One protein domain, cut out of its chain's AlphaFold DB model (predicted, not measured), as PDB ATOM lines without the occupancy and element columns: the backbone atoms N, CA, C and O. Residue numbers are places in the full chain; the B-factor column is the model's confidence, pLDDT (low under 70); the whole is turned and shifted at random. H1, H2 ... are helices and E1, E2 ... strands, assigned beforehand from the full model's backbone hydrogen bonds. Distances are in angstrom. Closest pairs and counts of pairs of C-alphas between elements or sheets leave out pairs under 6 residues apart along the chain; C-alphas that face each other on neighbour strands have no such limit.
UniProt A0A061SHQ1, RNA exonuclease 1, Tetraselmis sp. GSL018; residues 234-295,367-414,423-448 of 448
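Overview. This is residues 234 to 295, 367 to 414 and 423 to 448 of the 448 residues of the protein "RNA exonuclease 1" of Tetraselmis sp. GSL018 (UniProt A0A061SHQ1). A small layered body has a three-stranded parallel sheet, E2 E1 E3, between H1 and H2 over one face and H3 over the other; beside it lie H4, next to H3, and a separate antiparallel ribbon, E4 and E5. Beyond one end of that ribbon, H5 and H6 make a two-helix arm that gives the whole its length, and residues 408 to 414 stick out from it. The printed part has 136 residues, with six named helices and five named strands in the order H1 E1 H2 E2 H3 E3 H4 E4 H5 H6 E5, and its class is mixed, helices and strands. It is loose, with a radius of gyration of the C-alphas of 17.8 A and spans of 52 by 38 by 29 A.

Along the chain. H1, residues 234 to 239, begins at C-alpha 234 (166.818, 199.351, 139.523) and is 8.7 A long. E1 is residues 244 to 248, 13.2 A; H2 is 250 to 256, 10.1 A; E2 is 262 to 265, 9.8 A. H3, residues 269 to 280, measures 16.2 A, and E3, 287 to 290, 10.1 A. H4, 367 to 380, is 20.2 A long; E4, 387 to 391, 13.0 A; H5, 397 to 410, 19.9 A; H6, 424 to 437, 20.1 A. E5, residues 442 to 446, is 13.6 A long and ends at C-alpha 446 (174.919, 182.112, 148.422).

Arrangement. E1 is the inner strand, parallel to E2, with N 264 and O 246 2.8 A apart, and to E3, with N 247 and O 289 2.8 A apart. E1, H2, E2 form a strand-helix-strand unit, two parallel neighbour strands joined through a helix; E2, H3, E3 form a split one, with E1 between its strands. Both crossovers are right-handed. H1 and H2 are on the same face and H3 on the opposite face, three layers with helices on both faces; the heights over the sheet of H2 and H3 are each 7.9 A. H4 touches H3 with its residues 374 to 378 alone, at a shallow tilt of 13 degrees, the same way; the closest C-alphas, of Lys 277 and Leu 378, are 6.8 A apart. E4 and E5 are antiparallel, with N 388 and O 445 2.8 A apart; E3 and E4 are apart. H5 touches H6 at a steep tilt of 40 degrees, opposite ways, the closest C-alphas, of Ala 400 and Leu 433, being 5.7 A apart. Every O i to N i+4 pair is within hydrogen-bond range in H1, H3, H4, H5 and H6; in H2, 2 of 3 are.

Size, cuts and confidence. The C-alphas farthest apart, of Glu 380 and Glu 413, are 54.8 A apart. Residues 296 to 366 are not printed, with 6.6 A between C-alphas 295 and 367; nor are 415 to 422, with 19.2 A between C-alphas 414 and 423. Of the links printed whole, none is long. The mean pLDDT of the printed part is 78.0; 39 residues are under 70, among them 251 to 260 and 393 to 414.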
ATOM      1  N   VAL A 234     166.200 198.285 138.724       76.88
ATOM      2  CA  VAL A 234     166.818 199.351 139.523       76.88
ATOM      3  C   VAL A 234     165.798 200.334 140.102       76.88
ATOM      4  O   VAL A 234     165.932 200.718 141.259       76.88
ATOM      5  N   ASP A 235     164.757 200.685 139.344       73.88
ATOM      6  CA  ASP A 235     163.698 201.597 139.788       73.88
ATOM      7  C   ASP A 235     162.750 200.891 140.768       73.88
ATOM      8  O   ASP A 235     162.397 201.444 141.810       73.88
ATOM      9  N   THR A 236     162.438 199.618 140.494       77.88
ATOM     10  CA  THR A 236     161.672 198.754 141.409       77.88
ATOM     11  C   THR A 236     162.364 198.650 142.770       77.88
ATOM     12  O   THR A 236     161.741 198.872 143.806       77.88
ATOM     13  N   LEU A 237     163.668 198.351 142.767       80.81
ATOM     14  CA  LEU A 237     164.478 198.236 143.976       80.81
ATOM     15  C   LEU A 237     164.569 199.574 144.719       80.81
ATOM     16  O   LEU A 237     164.438 199.610 145.940       80.81
ATOM     17  N   ALA A 238     164.743 200.679 143.994       80.19
ATOM     18  CA  ALA A 238     164.807 202.007 144.589       80.19
ATOM     19  C   ALA A 238     163.512 202.403 145.310       80.19
ATOM     20  O   ALA A 238     163.573 202.999 146.388       80.19
ATOM     21  N   ARG A 239     162.346 202.055 144.747       79.56
ATOM     22  CA  ARG A 239     161.041 202.279 145.389       79.56
ATOM     23  C   ARG A 239     160.933 201.561 146.732       79.56
ATOM     24  O   ARG A 239     160.377 202.123 147.672       79.56
ATOM     25  N   ASP A 240     161.518 200.374 146.826       83.81
ATOM     26  CA  ASP A 240     161.529 199.564 148.045       83.81
ATOM     27  C   ASP A 240     162.665 199.971 149.011       83.81
ATOM     28  O   ASP A 240     162.883 199.330 150.037       83.81
ATOM     29  N   GLY A 241     163.376 201.068 148.719       80.44
ATOM     30  CA  GLY A 241     164.445 201.616 149.559       80.44
ATOM     31  C   GLY A 241     165.815 200.966 149.349       80.44
ATOM     32  O   GLY A 241     166.774 201.335 150.030       80.44
ATOM     33  N   CYS A 242     165.942 200.045 148.394       84.81
ATOM     34  CA  CYS A 242     167.197 199.378 148.072       84.81
ATOM     35  C   CYS A 242     168.060 200.261 147.167       84.81
ATOM     36  O   CYS A 242     167.651 200.688 146.085       84.81
ATOM     37  N   ARG A 243     169.309 200.499 147.569       84.94
ATOM     38  CA  ARG A 243     170.282 201.194 146.717       84.94
ATOM     39  C   ARG A 243     171.041 200.214 145.840       84.94
ATOM     40  O   ARG A 243     171.499 199.176 146.312       84.94
ATOM     41  N   CYS A 244     171.217 200.594 144.582       89.00
ATOM     42  CA  CYS A 244     171.873 199.778 143.570       89.00
ATOM     43  C   CYS A 244     173.169 200.439 143.087       89.00
ATOM     44  O   CYS A 244     173.242 201.666 143.020       89.00
ATOM     45  N   ALA A 245     174.154 199.638 142.689       90.25
ATOM     46  CA  ALA A 245     175.359 200.096 142.001       90.25
ATOM     47  C   ALA A 245     175.567 199.312 140.700       90.25
ATOM     48  O   ALA A 245     175.453 198.088 140.681       90.25
ATOM     49  N   LEU A 246     175.882 200.013 139.612       88.81
ATOM     50  CA  LEU A 246     176.173 199.410 138.314       88.81
ATOM     51  C   LEU A 246     177.620 199.710 137.942       88.81
ATOM     52  O   LEU A 246     178.012 200.874 137.850       88.81
ATOM     53  N   VAL A 247     178.399 198.659 137.704       90.38
ATOM     54  CA  VAL A 247     179.821 198.716 137.366       90.38
ATOM     55  C   VAL A 247     180.023 198.159 135.960       90.38
ATOM     56  O   VAL A 247     179.953 196.950 135.741       90.38
ATOM     57  N   ALA A 248     180.242 199.038 134.985       84.94
ATOM     58  CA  ALA A 248     180.443 198.636 133.592       84.94
ATOM     59  C   ALA A 248     181.119 199.739 132.768       84.94
ATOM     60  O   ALA A 248     181.373 200.838 133.271       84.94
ATOM     61  N   SER A 249     181.366 199.461 131.484       76.44
ATOM     62  CA  SER A 249     181.854 200.472 130.544       76.44
ATOM     63  C   SER A 249     180.912 201.672 130.502       76.44
ATOM     64  O   SER A 249     179.693 201.557 130.689       76.44
ATOM     65  N   SER A 250     181.460 202.839 130.180       70.25
ATOM     66  CA  SER A 250     180.654 204.046 130.000       70.25
ATOM     67  C   SER A 250     179.548 203.871 128.940       70.25
ATOM     68  O   SER A 250     178.509 204.514 129.039       70.25
ATOM     69  N   THR A 251     179.721 202.976 127.955       63.53
ATOM     70  CA  THR A 251     178.678 202.657 126.955       63.53
ATOM     71  C   THR A 251     177.539 201.861 127.586       63.53
ATOM     72  O   THR A 251     176.368 202.200 127.416       63.53
ATOM     73  N   SER A 252     177.866 200.815 128.344       65.12
ATOM     74  CA  SER A 252     176.878 199.941 128.980       65.12
ATOM     75  C   SER A 252     176.070 200.674 130.048       65.12
ATOM     76  O   SER A 252     174.868 200.447 130.175       65.12
ATOM     77  N   LEU A 253     176.703 201.583 130.795       69.06
ATOM     78  CA  LEU A 253     176.025 202.371 131.826       69.06
ATOM     79  C   LEU A 253     175.024 203.370 131.243       69.06
ATOM     80  O   LEU A 253     173.980 203.565 131.850       69.06
ATOM     81  N   ARG A 254     175.273 203.941 130.057       59.91
ATOM     82  CA  ARG A 254     174.282 204.793 129.361       59.91
ATOM     83  C   ARG A 254     172.961 204.085 129.114       59.91
ATOM     84  O   ARG A 254     171.906 204.700 129.216       59.91
ATOM     85  N   HIS A 255     173.031 202.792 128.821       56.53
ATOM     86  CA  HIS A 255     171.858 201.982 128.532       56.53
ATOM     87  C   HIS A 255     171.199 201.447 129.809       56.53
ATOM     88  O   HIS A 255     169.974 201.458 129.901       56.53
ATOM     89  N   ASN A 256     171.998 201.004 130.789       58.19
ATOM     90  CA  ASN A 256     171.512 200.201 131.919       58.19
ATOM     91  C   ASN A 256     171.461 200.939 133.267       58.19
ATOM     92  O   ASN A 256     170.656 200.570 134.117       58.19
ATOM     93  N   ALA A 257     172.283 201.973 133.484       59.75
ATOM     94  CA  ALA A 257     172.287 202.761 134.725       59.75
ATOM     95  C   ALA A 257     171.201 203.841 134.676       59.75
ATOM     96  O   ALA A 257     171.452 205.043 134.622       59.75
ATOM     97  N   GLN A 258     169.969 203.357 134.625       61.72
ATOM     98  CA  GLN A 258     168.743 204.132 134.633       61.72
ATOM     99  C   GLN A 258     168.337 204.424 136.092       61.72
ATOM    100  O   GLN A 258     168.521 203.574 136.960       61.72
ATOM    101  N   GLY A 259     167.825 205.623 136.385       63.28
ATOM    102  CA  GLY A 259     167.252 205.938 137.702       63.28
ATOM    103  C   GLY A 259     168.254 206.310 138.805       63.28
ATOM    104  O   GLY A 259     169.213 207.047 138.575       63.28
ATOM    105  N   SER A 260     167.991 205.861 140.037       68.12
ATOM    106  CA  SER A 260     168.700 206.283 141.261       68.12
ATOM    107  C   SER A 260     169.933 205.444 141.615       68.12
ATOM    108  O   SER A 260     170.419 205.508 142.746       68.12
ATOM    109  N   ALA A 261     170.400 204.606 140.695       78.75
ATOM    110  CA  ALA A 261     171.525 203.724 140.942       78.75
ATOM    111  C   ALA A 261     172.875 204.445 140.776       78.75
ATOM    112  O   ALA A 261     173.040 205.310 139.916       78.75
ATOM    113  N   ASP A 262     173.867 204.051 141.575       84.50
ATOM    114  CA  ASP A 262     175.235 204.550 141.456       84.50
ATOM    115  C   ASP A 262     175.853 204.020 140.144       84.50
ATOM    116  O   ASP A 262     176.141 202.827 140.025       84.50
ATOM    117  N   ALA A 263     176.088 204.893 139.160       85.75
ATOM    118  CA  ALA A 263     176.772 204.539 137.915       85.75
ATOM    119  C   ALA A 263     178.298 204.638 138.078       85.75
ATOM    120  O   ALA A 263     178.840 205.716 138.333       85.75
ATOM    121  N   ILE A 264     179.010 203.522 137.917       87.75
ATOM    122  CA  ILE A 264     180.445 203.421 138.198       87.75
ATOM    123  C   ILE A 264     181.169 202.920 136.952       87.75
ATOM    124  O   ILE A 264     181.181 201.730 136.644       87.75
ATOM    125  N   VAL A 265     181.802 203.845 136.238       85.25
ATOM    126  CA  VAL A 265     182.524 203.539 134.997       85.25
ATOM    127  C   VAL A 265     183.709 202.623 135.286       85.25
ATOM    128  O   VAL A 265     184.550 202.970 136.114       85.25
ATOM    129  N   ALA A 266     183.808 201.497 134.588       87.12
ATOM    130  CA  ALA A 266     184.954 200.594 134.564       87.12
ATOM    131  C   ALA A 266     185.240 200.198 133.111       87.12
ATOM    132  O   ALA A 266     184.379 199.626 132.450       87.12
ATOM    133  N   GLU A 267     186.432 200.530 132.614       83.62
ATOM    134  CA  GLU A 267     186.799 200.297 131.204       83.62
ATOM    135  C   GLU A 267     187.605 198.999 131.013       83.62
ATOM    136  O   GLU A 267     187.884 198.603 129.887       83.62
ATOM    137  N   THR A 268     187.961 198.314 132.105       87.75
ATOM    138  CA  THR A 268     188.578 196.981 132.080       87.75
ATOM    139  C   THR A 268     187.908 196.053 133.089       87.75
ATOM    140  O   THR A 268     187.346 196.508 134.092       87.75
ATOM    141  N   ASP A 269     188.000 194.745 132.852       90.31
ATOM    142  CA  ASP A 269     187.412 193.731 133.732       90.31
ATOM    143  C   ASP A 269     188.041 193.751 135.137       90.31
ATOM    144  O   ASP A 269     187.328 193.612 136.127       90.31
ATOM    145  N   ASP A 270     189.343 194.042 135.245       91.25
ATOM    146  CA  ASP A 270     190.035 194.161 136.539       91.25
ATOM    147  C   ASP A 270     189.583 195.411 137.313       91.25
ATOM    148  O   ASP A 270     189.345 195.359 138.520       91.25
ATOM    149  N   GLN A 271     189.377 196.539 136.617       91.81
ATOM    150  CA  GLN A 271     188.765 197.718 137.237       91.81
ATOM    151  C   GLN A 271     187.340 197.418 137.706       91.81
ATOM    152  O   GLN A 271     186.927 197.919 138.752       91.81
ATOM    153  N   SER A 272     186.587 196.646 136.919       93.12
ATOM    154  CA  SER A 272     185.221 196.239 137.246       93.12
ATOM    155  C   SER A 272     185.210 195.401 138.527       93.12
ATOM    156  O   SER A 272     184.505 195.749 139.473       93.12
ATOM    157  N   LEU A 273     186.075 194.384 138.616       94.12
ATOM    158  CA  LEU A 273     186.237 193.533 139.799       94.12
ATOM    159  C   LEU A 273     186.540 194.340 141.071       94.12
ATOM    160  O   LEU A 273     185.823 194.219 142.066       94.12
ATOM    161  N   GLU A 274     187.548 195.213 141.032       93.81
ATOM    162  CA  GLU A 274     187.932 196.020 142.197       93.81
ATOM    163  C   GLU A 274     186.805 196.957 142.655       93.81
ATOM    164  O   GLU A 274     186.530 197.085 143.851       93.81
ATOM    165  N   LYS A 275     186.093 197.574 141.708       93.69
ATOM    166  CA  LYS A 275     184.968 198.474 142.005       93.69
ATOM    167  C   LYS A 275     183.758 197.728 142.565       93.69
ATOM    168  O   LYS A 275     183.118 198.243 143.482       93.69
ATOM    169  N   ILE A 276     183.469 196.523 142.068       94.44
ATOM    170  CA  ILE A 276     182.423 195.646 142.612       94.44
ATOM    171  C   ILE A 276     182.762 195.274 144.056       94.44
ATOM    172  O   ILE A 276     181.942 195.501 144.942       94.44
ATOM    173  N   LYS A 277     183.987 194.798 144.322       92.25
ATOM    174  CA  LYS A 277     184.455 194.455 145.680       92.25
ATOM    175  C   LYS A 277     184.384 195.651 146.627       92.25
ATOM    176  O   LYS A 277     183.925 195.528 147.759       92.25
ATOM    177  N   GLN A 278     184.807 196.829 146.167       91.44
ATOM    178  CA  GLN A 278     184.735 198.055 146.960       91.44
ATOM    179  C   GLN A 278     183.291 198.410 147.335       91.44
ATOM    180  O   GLN A 278     183.046 198.850 148.458       91.44
ATOM    181  N   LYS A 279     182.349 198.242 146.402       90.94
ATOM    182  CA  LYS A 279     180.927 198.530 146.618       90.94
ATOM    183  C   LYS A 279     180.230 197.475 147.468       90.94
ATOM    184  O   LYS A 279     179.387 197.849 148.269       90.94
ATOM    185  N   ALA A 280     180.625 196.209 147.351       89.56
ATOM    186  CA  ALA A 280     180.072 195.105 148.136       89.56
ATOM    187  C   ALA A 280     180.331 195.256 149.642       89.56
ATOM    188  O   ALA A 280     179.534 194.797 150.444       89.56
ATOM    189  N   ARG A 281     181.404 195.957 150.029       87.62
ATOM    190  CA  ARG A 281     181.727 196.277 151.434       87.62
ATOM    191  C   ARG A 281     180.927 197.451 152.009       87.62
ATOM    192  O   ARG A 281     181.153 197.846 153.150       87.62
ATOM    193  N   GLN A 282     180.093 198.111 151.204       87.19
ATOM    194  CA  GLN A 282     179.293 199.244 151.662       87.19
ATOM    195  C   GLN A 282     177.926 198.737 152.118       87.19
ATOM    196  O   GLN A 282     177.119 198.326 151.293       87.19
ATOM    197  N   GLU A 283     177.647 198.824 153.422       82.19
ATOM    198  CA  GLU A 283     176.379 198.363 154.021       82.19
ATOM    199  C   GLU A 283     175.131 199.064 153.451       82.19
ATOM    200  O   GLU A 283     174.012 198.586 153.608       82.19
ATOM    201  N   ASP A 284     175.297 200.218 152.801       86.25
ATOM    202  CA  ASP A 284     174.203 200.983 152.213       86.25
ATOM    203  C   ASP A 284     173.860 200.570 150.771       86.25
ATOM    204  O   ASP A 284     172.883 201.094 150.232       86.25
ATOM    205  N   ILE A 285     174.603 199.644 150.148       88.25
ATOM    206  CA  ILE A 285     174.349 199.115 148.798       88.25
ATOM    207  C   ILE A 285     173.779 197.696 148.890       88.25
ATOM    208  O   ILE A 285     174.383 196.800 149.462       88.25
ATOM    209  N   HIS A 286     172.615 197.483 148.277       90.25
ATOM    210  CA  HIS A 286     171.828 196.252 148.403       90.25
ATOM    211  C   HIS A 286     171.915 195.364 147.156       90.25
ATOM    212  O   HIS A 286     171.694 194.159 147.224       90.25
ATOM    213  N   PHE A 287     172.213 195.958 146.000       92.12
ATOM    214  CA  PHE A 287     172.320 195.251 144.728       92.12
ATOM    215  C   PHE A 287     173.476 195.816 143.909       92.12
ATOM    216  O   PHE A 287     173.595 197.032 143.742       92.12
ATOM    217  N   ILE A 288     174.321 194.934 143.379       92.81
ATOM    218  CA  ILE A 288     175.445 195.312 142.526       92.81
ATOM    219  C   ILE A 288     175.340 194.531 141.229       92.81
ATOM    220  O   ILE A 288     175.265 193.305 141.234       92.81
ATOM    221  N   TRP A 289     175.365 195.251 140.115       91.56
ATOM    222  CA  TRP A 289     175.463 194.658 138.792       91.56
ATOM    223  C   TRP A 289     176.821 194.988 138.183       91.56
ATOM    224  O   TRP A 289     177.221 196.151 138.140       91.56
ATOM    225  N   GLY A 290     177.523 193.958 137.719       90.62
ATOM    226  CA  GLY A 290     178.837 194.060 137.098       90.62
ATOM    227  C   GLY A 290     178.845 193.435 135.711       90.62
ATOM    228  O   GLY A 290     178.189 192.418 135.488       90.62
ATOM    229  N   GLN A 291     179.608 194.017 134.789       86.75
ATOM    230  CA  GLN A 291     179.852 193.432 133.471       86.75
ATOM    231  C   GLN A 291     181.347 193.197 133.248       86.75
ATOM    232  O   GLN A 291     182.168 194.063 133.560       86.75
ATOM    233  N   TRP A 292     181.668 192.046 132.655       87.75
ATOM    234  CA  TRP A 292     182.994 191.693 132.149       87.75
ATOM    235  C   TRP A 292     182.933 191.449 130.642       87.75
ATOM    236  O   TRP A 292     181.924 190.975 130.114       87.75
ATOM    237  N   SER A 293     184.004 191.814 129.950       83.25
ATOM    238  CA  SER A 293     184.072 191.935 128.496       83.25
ATOM    239  C   SER A 293     185.072 190.977 127.850       83.25
ATOM    240  O   SER A 293     184.950 190.735 126.654       83.25
ATOM    241  N   ASP A 294     185.989 190.361 128.606       81.31
ATOM    242  CA  ASP A 294     187.082 189.523 128.082       81.31
ATOM    243  C   ASP A 294     186.604 188.423 127.114       81.31
ATOM    244  O   ASP A 294     187.156 188.263 126.024       81.31
ATOM    245  N   ILE A 295     185.541 187.688 127.469       76.88
ATOM    246  CA  ILE A 295     184.972 186.635 126.606       76.88
ATOM    247  C   ILE A 295     184.339 187.234 125.344       76.88
ATOM    248  O   ILE A 295     184.485 186.681 124.253       76.88
ATOM    249  N   VAL A 367     191.905 183.138 128.274       81.50
ATOM    250  CA  VAL A 367     190.748 184.003 128.562       81.50
ATOM    251  C   VAL A 367     189.855 183.370 129.632       81.50
ATOM    252  O   VAL A 367     189.487 184.039 130.594       81.50
ATOM    253  N   LEU A 368     189.550 182.075 129.504       82.62
ATOM    254  CA  LEU A 368     188.738 181.357 130.488       82.62
ATOM    255  C   LEU A 368     189.400 181.303 131.865       82.62
ATOM    256  O   LEU A 368     188.713 181.536 132.851       82.62
ATOM    257  N   ARG A 369     190.717 181.064 131.939       87.75
ATOM    258  CA  ARG A 369     191.447 181.098 133.217       87.75
ATOM    259  C   ARG A 369     191.350 182.458 133.896       87.75
ATOM    260  O   ARG A 369     191.012 182.502 135.065       87.75
ATOM    261  N   ARG A 370     191.535 183.563 133.161       89.31
ATOM    262  CA  ARG A 370     191.373 184.907 133.744       89.31
ATOM    263  C   ARG A 370     189.970 185.140 134.295       89.31
ATOM    264  O   ARG A 370     189.821 185.780 135.327       89.31
ATOM    265  N   VAL A 371     188.935 184.658 133.606       88.25
ATOM    266  CA  VAL A 371     187.559 184.762 134.110       88.25
ATOM    267  C   VAL A 371     187.376 183.914 135.364       88.25
ATOM    268  O   VAL A 371     186.791 184.404 136.322       88.25
ATOM    269  N   ASP A 372     187.901 182.690 135.381       90.69
ATOM    270  CA  ASP A 372     187.848 181.793 136.540       90.69
ATOM    271  C   ASP A 372     188.558 182.403 137.761       90.69
ATOM    272  O   ASP A 372     187.965 182.504 138.834       90.69
ATOM    273  N   ASP A 373     189.766 182.941 137.566       93.06
ATOM    274  CA  ASP A 373     190.542 183.636 138.597       93.06
ATOM    275  C   ASP A 373     189.764 184.834 139.169       93.06
ATOM    276  O   ASP A 373     189.673 184.998 140.386       93.06
ATOM    277  N   ARG A 374     189.129 185.648 138.310       93.81
ATOM    278  CA  ARG A 374     188.304 186.793 138.741       93.81
ATOM    279  C   ARG A 374     187.039 186.364 139.479       93.81
ATOM    280  O   ARG A 374     186.638 187.038 140.426       93.81
ATOM    281  N   VAL A 375     186.390 185.275 139.058       92.38
ATOM    282  CA  VAL A 375     185.233 184.709 139.771       92.38
ATOM    283  C   VAL A 375     185.653 184.231 141.156       92.38
ATOM    284  O   VAL A 375     184.976 184.561 142.130       92.38
ATOM    285  N   ALA A 376     186.763 183.497 141.253       93.25
ATOM    286  CA  ALA A 376     187.296 183.011 142.519       93.25
ATOM    287  C   ALA A 376     187.661 184.174 143.452       93.25
ATOM    288  O   ALA A 376     187.254 184.191 144.612       93.25
ATOM    289  N   GLU A 377     188.355 185.188 142.934       94.69
ATOM    290  CA  GLU A 377     188.723 186.376 143.702       94.69
ATOM    291  C   GLU A 377     187.497 187.170 144.172       94.69
ATOM    292  O   GLU A 377     187.450 187.621 145.320       94.69
ATOM    293  N   LEU A 378     186.489 187.330 143.307       93.62
ATOM    294  CA  LEU A 378     185.234 187.972 143.683       93.62
ATOM    295  C   LEU A 378     184.566 187.193 144.814       93.62
ATOM    296  O   LEU A 378     184.244 187.794 145.833       93.62
ATOM    297  N   TRP A 379     184.395 185.881 144.644       93.62
ATOM    298  CA  TRP A 379     183.713 184.998 145.591       93.62
ATOM    299  C   TRP A 379     184.363 184.989 146.975       93.62
ATOM    300  O   TRP A 379     183.666 185.137 147.977       93.62
ATOM    301  N   GLU A 380     185.691 184.880 147.041       92.19
ATOM    302  CA  GLU A 380     186.426 184.938 148.311       92.19
ATOM    303  C   GLU A 380     186.372 186.328 148.960       92.19
ATOM    304  O   GLU A 380     186.517 186.457 150.176       92.19
ATOM    305  N   GLY A 381     186.131 187.376 148.167       89.62
ATOM    306  CA  GLY A 381     185.962 188.745 148.641       89.62
ATOM    307  C   GLY A 381     184.552 189.109 149.123       89.62
ATOM    308  O   GLY A 381     184.395 190.217 149.644       89.62
ATOM    309  N   LEU A 382     183.545 188.244 148.940       90.44
ATOM    310  CA  LEU A 382     182.158 188.508 149.347       90.44
ATOM    311  C   LEU A 382     181.929 188.231 150.836       90.44
ATOM    312  O   LEU A 382     182.464 187.279 151.406       90.44
ATOM    313  N   GLU A 383     181.066 189.035 151.454       88.75
ATOM    314  CA  GLU A 383     180.626 188.811 152.831       88.75
ATOM    315  C   GLU A 383     179.662 187.611 152.930       88.75
ATOM    316  O   GLU A 383     178.952 187.301 151.961       88.75
ATOM    317  N   PRO A 384     179.591 186.934 154.093       90.12
ATOM    318  CA  PRO A 384     178.609 185.883 154.332       90.12
ATOM    319  C   PRO A 384     177.175 186.369 154.095       90.12
ATOM    320  O   PRO A 384     176.830 187.512 154.386       90.12
ATOM    321  N   ASN A 385     176.318 185.472 153.618       89.81
ATOM    322  CA  ASN A 385     174.938 185.718 153.188       89.81
ATOM    323  C   ASN A 385     174.786 186.574 151.919       89.81
ATOM    324  O   ASN A 385     173.678 187.011 151.605       89.81
ATOM    325  N   THR A 386     175.855 186.769 151.144       90.19
ATOM    326  CA  THR A 386     175.759 187.415 149.828       90.19
ATOM    327  C   THR A 386     175.326 186.411 148.759       90.19
ATOM    328  O   THR A 386     175.953 185.363 148.592       90.19
ATOM    329  N   LEU A 387     174.279 186.736 147.992       93.06
ATOM    330  CA  LEU A 387     173.898 186.001 146.783       93.06
ATOM    331  C   LEU A 387     174.723 186.501 145.590       93.06
ATOM    332  O   LEU A 387     174.563 187.642 145.157       93.06
ATOM    333  N   LEU A 388     175.555 185.631 145.020       93.25
ATOM    334  CA  LEU A 388     176.225 185.871 143.746       93.25
ATOM    335  C   LEU A 388     175.444 185.192 142.621       93.25
ATOM    336  O   LEU A 388     175.174 183.992 142.685       93.25
ATOM    337  N   VAL A 389     175.130 185.951 141.570       92.25
ATOM    338  CA  VAL A 389     174.550 185.435 140.326       92.25
ATOM    339  C   VAL A 389     175.500 185.749 139.175       92.25
ATOM    340  O   VAL A 389     175.765 186.913 138.884       92.25
ATOM    341  N   LEU A 390     176.008 184.713 138.514       88.50
ATOM    342  CA  LEU A 390     176.845 184.809 137.322       88.50
ATOM    343  C   LEU A 390     176.034 184.378 136.106       88.50
ATOM    344  O   LEU A 390     175.475 183.283 136.078       88.50
ATOM    345  N   VAL A 391     175.995 185.228 135.084       85.31
ATOM    346  CA  VAL A 391     175.255 184.961 133.847       85.31
ATOM    347  C   VAL A 391     176.219 185.035 132.669       85.31
ATOM    348  O   VAL A 391     176.808 186.085 132.415       85.31
ATOM    349  N   SER A 392     176.381 183.937 131.928       77.81
ATOM    350  CA  SER A 392     177.135 183.938 130.675       77.81
ATOM    351  C   SER A 392     176.225 184.372 129.525       77.81
ATOM    352  O   SER A 392     175.268 183.691 129.169       77.81
ATOM    353  N   GLY A 393     176.504 185.528 128.927       65.62
ATOM    354  CA  GLY A 393     175.760 185.993 127.758       65.62
ATOM    355  C   GLY A 393     176.135 185.188 126.514       65.62
ATOM    356  O   GLY A 393     177.139 185.483 125.869       65.62
ATOM    357  N   HIS A 394     175.339 184.186 126.140       56.75
ATOM    358  CA  HIS A 394     175.442 183.576 124.815       56.75
ATOM    359  C   HIS A 394     174.454 184.252 123.855       56.75
ATOM    360  O   HIS A 394     173.303 183.850 123.736       56.75
ATOM    361  N   GLY A 395     174.923 185.264 123.122       54.00
ATOM    362  CA  GLY A 395     174.137 185.970 122.102       54.00
ATOM    363  C   GLY A 395     173.628 187.345 122.541       54.00
ATOM    364  O   GLY A 395     173.865 187.783 123.661       54.00
ATOM    365  N   ASP A 396     172.949 188.028 121.622       57.38
ATOM    366  CA  ASP A 396     172.390 189.366 121.827       57.38
ATOM    367  C   ASP A 396     170.899 189.246 122.177       57.38
ATOM    368  O   ASP A 396     170.037 189.093 121.307       57.38
ATOM    369  N   SER A 397     170.598 189.222 123.477       55.44
ATOM    370  CA  SER A 397     169.230 189.093 123.989       55.44
ATOM    371  C   SER A 397     168.362 190.308 123.656       55.44
ATOM    372  O   SER A 397     167.156 190.154 123.459       55.44
ATOM    373  N   SER A 398     168.968 191.490 123.529       51.06
ATOM    374  CA  SER A 398     168.296 192.711 123.090       51.06
ATOM    375  C   SER A 398     167.848 192.584 121.637       51.06
ATOM    376  O   SER A 398     166.695 192.874 121.322       51.06
ATOM    377  N   GLU A 399     168.718 192.068 120.770       54.16
ATOM    378  CA  GLU A 399     168.406 191.854 119.358       54.16
ATOM    379  C   GLU A 399     167.392 190.720 119.153       54.16
ATOM    380  O   GLU A 399     166.443 190.863 118.378       54.16
ATOM    381  N   ALA A 400     167.515 189.620 119.904       55.94
ATOM    382  CA  ALA A 400     166.521 188.544 119.898       55.94
ATOM    383  C   ALA A 400     165.129 189.060 120.308       55.94
ATOM    384  O   ALA A 400     164.130 188.765 119.644       55.94
ATOM    385  N   ARG A 401     165.069 189.885 121.361       50.59
ATOM    386  CA  ARG A 401     163.840 190.537 121.827       50.59
ATOM    387  C   ARG A 401     163.288 191.509 120.783       50.59
ATOM    388  O   ARG A 401     162.105 191.433 120.461       50.59
ATOM    389  N   ARG A 402     164.130 192.363 120.190       57.41
ATOM    390  CA  ARG A 402     163.745 193.305 119.122       57.41
ATOM    391  C   ARG A 402     163.115 192.586 117.930       57.41
ATOM    392  O   ARG A 402     162.091 193.039 117.411       57.41
ATOM    393  N   LEU A 403     163.696 191.464 117.495       57.12
ATOM    394  CA  LEU A 403     163.184 190.659 116.380       57.12
ATOM    395  C   LEU A 403     161.839 190.001 116.718       57.12
ATOM    396  O   LEU A 403     160.918 190.049 115.900       57.12
ATOM    397  N   GLN A 404     161.682 189.459 117.929       55.41
ATOM    398  CA  GLN A 404     160.405 188.912 118.402       55.41
ATOM    399  C   GLN A 404     159.312 189.985 118.498       55.41
ATOM    400  O   GLN A 404     158.195 189.775 118.027       55.41
ATOM    401  N   GLU A 405     159.634 191.153 119.050       55.09
ATOM    402  CA  GLU A 405     158.716 192.292 119.139       55.09
ATOM    403  C   GLU A 405     158.326 192.807 117.748       55.09
ATOM    404  O   GLU A 405     157.158 193.103 117.496       55.09
ATOM    405  N   THR A 406     159.279 192.857 116.815       54.91
ATOM    406  CA  THR A 406     159.033 193.236 115.417       54.91
ATOM    407  C   THR A 406     158.096 192.246 114.728       54.91
ATOM    408  O   THR A 406     157.169 192.670 114.038       54.91
ATOM    409  N   LYS A 407     158.286 190.941 114.946       58.69
ATOM    410  CA  LYS A 407     157.394 189.892 114.437       58.69
ATOM    411  C   LYS A 407     155.986 190.005 115.036       58.69
ATOM    412  O   LYS A 407     155.013 189.993 114.290       58.69
ATOM    413  N   CYS A 408     155.879 190.204 116.351       50.56
ATOM    414  CA  CYS A 408     154.604 190.353 117.059       50.56
ATOM    415  C   CYS A 408     153.816 191.596 116.609       50.56
ATOM    416  O   CYS A 408     152.614 191.519 116.359       50.56
ATOM    417  N   ARG A 409     154.499 192.734 116.426       50.62
ATOM    418  CA  ARG A 409     153.883 193.970 115.915       50.62
ATOM    419  C   ARG A 409     153.379 193.828 114.477       50.62
ATOM    420  O   ARG A 409     152.400 194.468 114.131       50.62
ATOM    421  N   ARG A 410     154.015 192.986 113.651       57.38
ATOM    422  CA  ARG A 410     153.584 192.700 112.266       57.38
ATOM    423  C   ARG A 410     152.363 191.777 112.185       57.38
ATOM    424  O   ARG A 410     151.674 191.795 111.175       57.38
ATOM    425  N   THR A 411     152.101 190.978 113.221       51.56
ATOM    426  CA  THR A 411     150.901 190.125 113.324       51.56
ATOM    427  C   THR A 411     149.681 190.844 113.907       51.56
ATOM    428  O   THR A 411     148.607 190.257 113.954       51.56
ATOM    429  N   GLN A 412     149.826 192.094 114.362       43.12
ATOM    430  CA  GLN A 412     148.714 192.932 114.819       43.12
ATOM    431  C   GLN A 412     148.194 193.790 113.650       43.12
ATOM    432  O   GLN A 412     148.979 194.284 112.850       43.12
ATOM    433  N   GLU A 413     146.871 193.957 113.548       38.22
ATOM    434  CA  GLU A 413     146.109 194.473 112.387       38.22
ATOM    435  C   GLU A 413     146.323 195.965 112.029       38.22
ATOM    436  O   GLU A 413     145.484 196.579 111.375       38.22
ATOM    437  N   THR A 414     147.431 196.589 112.437       44.28
ATOM    438  CA  THR A 414     147.734 197.990 112.091       44.28
ATOM    439  C   THR A 414     148.822 198.050 111.013       44.28
ATOM    440  O   THR A 414     149.949 197.623 111.276       44.28
ATOM    441  N   THR A 423     161.280 188.233 105.675       77.56
ATOM    442  CA  THR A 423     161.762 187.172 104.787       77.56
ATOM    443  C   THR A 423     161.995 185.864 105.548       77.56
ATOM    444  O   THR A 423     162.148 185.852 106.768       77.56
ATOM    445  N   ALA A 424     162.087 184.742 104.827       77.62
ATOM    446  CA  ALA A 424     162.485 183.458 105.416       77.62
ATOM    447  C   ALA A 424     163.883 183.521 106.066       77.62
ATOM    448  O   ALA A 424     164.129 182.881 107.084       77.62
ATOM    449  N   ARG A 425     164.776 184.360 105.526       74.88
ATOM    450  CA  ARG A 425     166.109 184.604 106.087       74.88
ATOM    451  C   ARG A 425     166.046 185.325 107.437       74.88
ATOM    452  O   ARG A 425     166.808 184.984 108.337       74.88
ATOM    453  N   ASP A 426     165.138 186.289 107.593       68.62
ATOM    454  CA  ASP A 426     164.925 186.983 108.873       68.62
ATOM    455  C   ASP A 426     164.381 186.022 109.940       68.62
ATOM    456  O   ASP A 426     164.780 186.082 111.103       68.62
ATOM    457  N   GLU A 427     163.516 185.089 109.529       78.69
ATOM    458  CA  GLU A 427     162.986 184.033 110.392       78.69
ATOM    459  C   GLU A 427     164.090 183.080 110.877       78.69
ATOM    460  O   GLU A 427     164.186 182.811 112.076       78.69
ATOM    461  N   GLU A 428     164.965 182.619 109.981       80.56
ATOM    462  CA  GLU A 428     166.109 181.771 110.342       80.56
ATOM    463  C   GLU A 428     167.084 182.485 111.288       80.56
ATOM    464  O   GLU A 428     167.535 181.898 112.277       80.56
ATOM    465  N   LEU A 429     167.378 183.767 111.038       72.19
ATOM    466  CA  LEU A 429     168.235 184.583 111.905       72.19
ATOM    467  C   LEU A 429     167.629 184.759 113.304       72.19
ATOM    468  O   LEU A 429     168.329 184.570 114.302       72.19
ATOM    469  N   ALA A 430     166.333 185.067 113.393       65.69
ATOM    470  CA  ALA A 430     165.633 185.214 114.666       65.69
ATOM    471  C   ALA A 430     165.625 183.902 115.467       65.69
ATOM    472  O   ALA A 430     165.939 183.899 116.660       65.69
ATOM    473  N   GLN A 431     165.339 182.770 114.818       74.94
ATOM    474  CA  GLN A 431     165.356 181.454 115.463       74.94
ATOM    475  C   GLN A 431     166.762 181.051 115.923       74.94
ATOM    476  O   GLN A 431     166.929 180.529 117.030       74.94
ATOM    477  N   ALA A 432     167.788 181.329 115.115       75.06
ATOM    478  CA  ALA A 432     169.176 181.070 115.480       75.06
ATOM    479  C   ALA A 432     169.623 181.913 116.686       75.06
ATOM    480  O   ALA A 432     170.291 181.387 117.581       75.06
ATOM    481  N   LEU A 433     169.232 183.190 116.750       65.75
ATOM    482  CA  LEU A 433     169.512 184.074 117.886       65.75
ATOM    483  C   LEU A 433     168.826 183.586 119.164       65.75
ATOM    484  O   LEU A 433     169.500 183.415 120.180       65.75
ATOM    485  N   VAL A 434     167.533 183.254 119.106       65.88
ATOM    486  CA  VAL A 434     166.793 182.696 120.252       65.88
ATOM    487  C   VAL A 434     167.441 181.395 120.738       65.88
ATOM    488  O   VAL A 434     167.712 181.235 121.929       65.88
ATOM    489  N   LYS A 435     167.800 180.486 119.825       73.75
ATOM    490  CA  LYS A 435     168.484 179.231 120.174       73.75
ATOM    491  C   LYS A 435     169.856 179.462 120.818       73.75
ATOM    492  O   LYS A 435     170.251 178.682 121.681       73.75
ATOM    493  N   ARG A 436     170.585 180.513 120.421       67.56
ATOM    494  CA  ARG A 436     171.847 180.914 121.070       67.56
ATOM    495  C   ARG A 436     171.599 181.471 122.471       67.56
ATOM    496  O   ARG A 436     172.281 181.018 123.385       67.56
ATOM    497  N   THR A 437     170.589 182.327 122.660       64.00
ATOM    498  CA  THR A 437     170.227 182.852 123.995       64.00
ATOM    499  C   THR A 437     169.836 181.749 124.977       64.00
ATOM    500  O   THR A 437     170.204 181.818 126.145       64.00
ATOM    501  N   GLY A 438     169.202 180.670 124.506       63.19
ATOM    502  CA  GLY A 438     168.896 179.486 125.319       63.19
ATOM    503  C   GLY A 438     170.117 178.683 125.795       63.19
ATOM    504  O   GLY A 438     169.953 177.746 126.566       63.19
ATOM    505  N   ARG A 439     171.334 179.023 125.348       70.25
ATOM    506  CA  ARG A 439     172.596 178.427 125.829       70.25
ATOM    507  C   ARG A 439     173.260 179.244 126.939       70.25
ATOM    508  O   ARG A 439     174.329 178.857 127.396       70.25
ATOM    509  N   THR A 440     172.664 180.370 127.335       70.69
ATOM    510  CA  THR A 440     173.113 181.200 128.463       70.69
ATOM    511  C   THR A 440     173.193 180.342 129.720       70.69
ATOM    512  O   THR A 440     172.229 179.664 130.073       70.69
ATOM    513  N   ILE A 441     174.338 180.369 130.395       78.31
ATOM    514  CA  ILE A 441     174.526 179.692 131.676       78.31
ATOM    515  C   ILE A 441     174.226 180.710 132.769       78.31
ATOM    516  O   ILE A 441     174.763 181.813 132.750       78.31
ATOM    517  N   CYS A 442     173.375 180.346 133.721       82.50
ATOM    518  CA  CYS A 442     173.137 181.122 134.930       82.50
ATOM    519  C   CYS A 442     173.549 180.268 136.127       82.50
ATOM    520  O   CYS A 442     173.006 179.182 136.329       82.50
ATOM    521  N   LEU A 443     174.528 180.743 136.890       87.50
ATOM    522  CA  LEU A 443     174.965 180.142 138.142       87.50
ATOM    523  C   LEU A 443     174.571 181.084 139.272       87.50
ATOM    524  O   LEU A 443     174.822 182.282 139.190       87.50
ATOM    525  N   ALA A 444     173.968 180.548 140.325       90.56
ATOM    526  CA  ALA A 444     173.617 181.312 141.510       90.56
ATOM    527  C   ALA A 444     174.081 180.553 142.749       90.56
ATOM    528  O   ALA A 444     173.815 179.356 142.879       90.56
ATOM    529  N   ALA A 445     174.776 181.241 143.648       92.19
ATOM    530  CA  ALA A 445     175.261 180.670 144.894       92.19
ATOM    531  C   ALA A 445     175.211 181.715 146.010       92.19
ATOM    532  O   ALA A 445     175.493 182.891 145.787       92.19
ATOM    533  N   VAL A 446     174.856 181.279 147.217       92.88
ATOM    534  CA  VAL A 446     174.919 182.112 148.422       92.88
ATOM    535  C   VAL A 446     176.216 181.788 149.145       92.88
ATOM    536  O   VAL A 446     176.482 180.617 149.425       92.88
ATOM    537  N   ARG A 447     177.028 182.807 149.430       89.81
ATOM    538  CA  ARG A 447     178.220 182.648 150.264       89.81
ATOM    539  C   ARG A 447     177.755 182.365 151.688       89.81
ATOM    540  O   ARG A 447     177.133 183.230 152.296       89.81
ATOM    541  N   GLN A 448     177.974 181.143 152.166       83.62
ATOM    542  CA  GLN A 448     177.647 180.755 153.542       83.62
ATOM    543  C   GLN A 448     178.652 181.315 154.540       83.62
ATOM    544  O   GLN A 448     179.844 181.421 154.166       83.62
TER     545      GLN A 448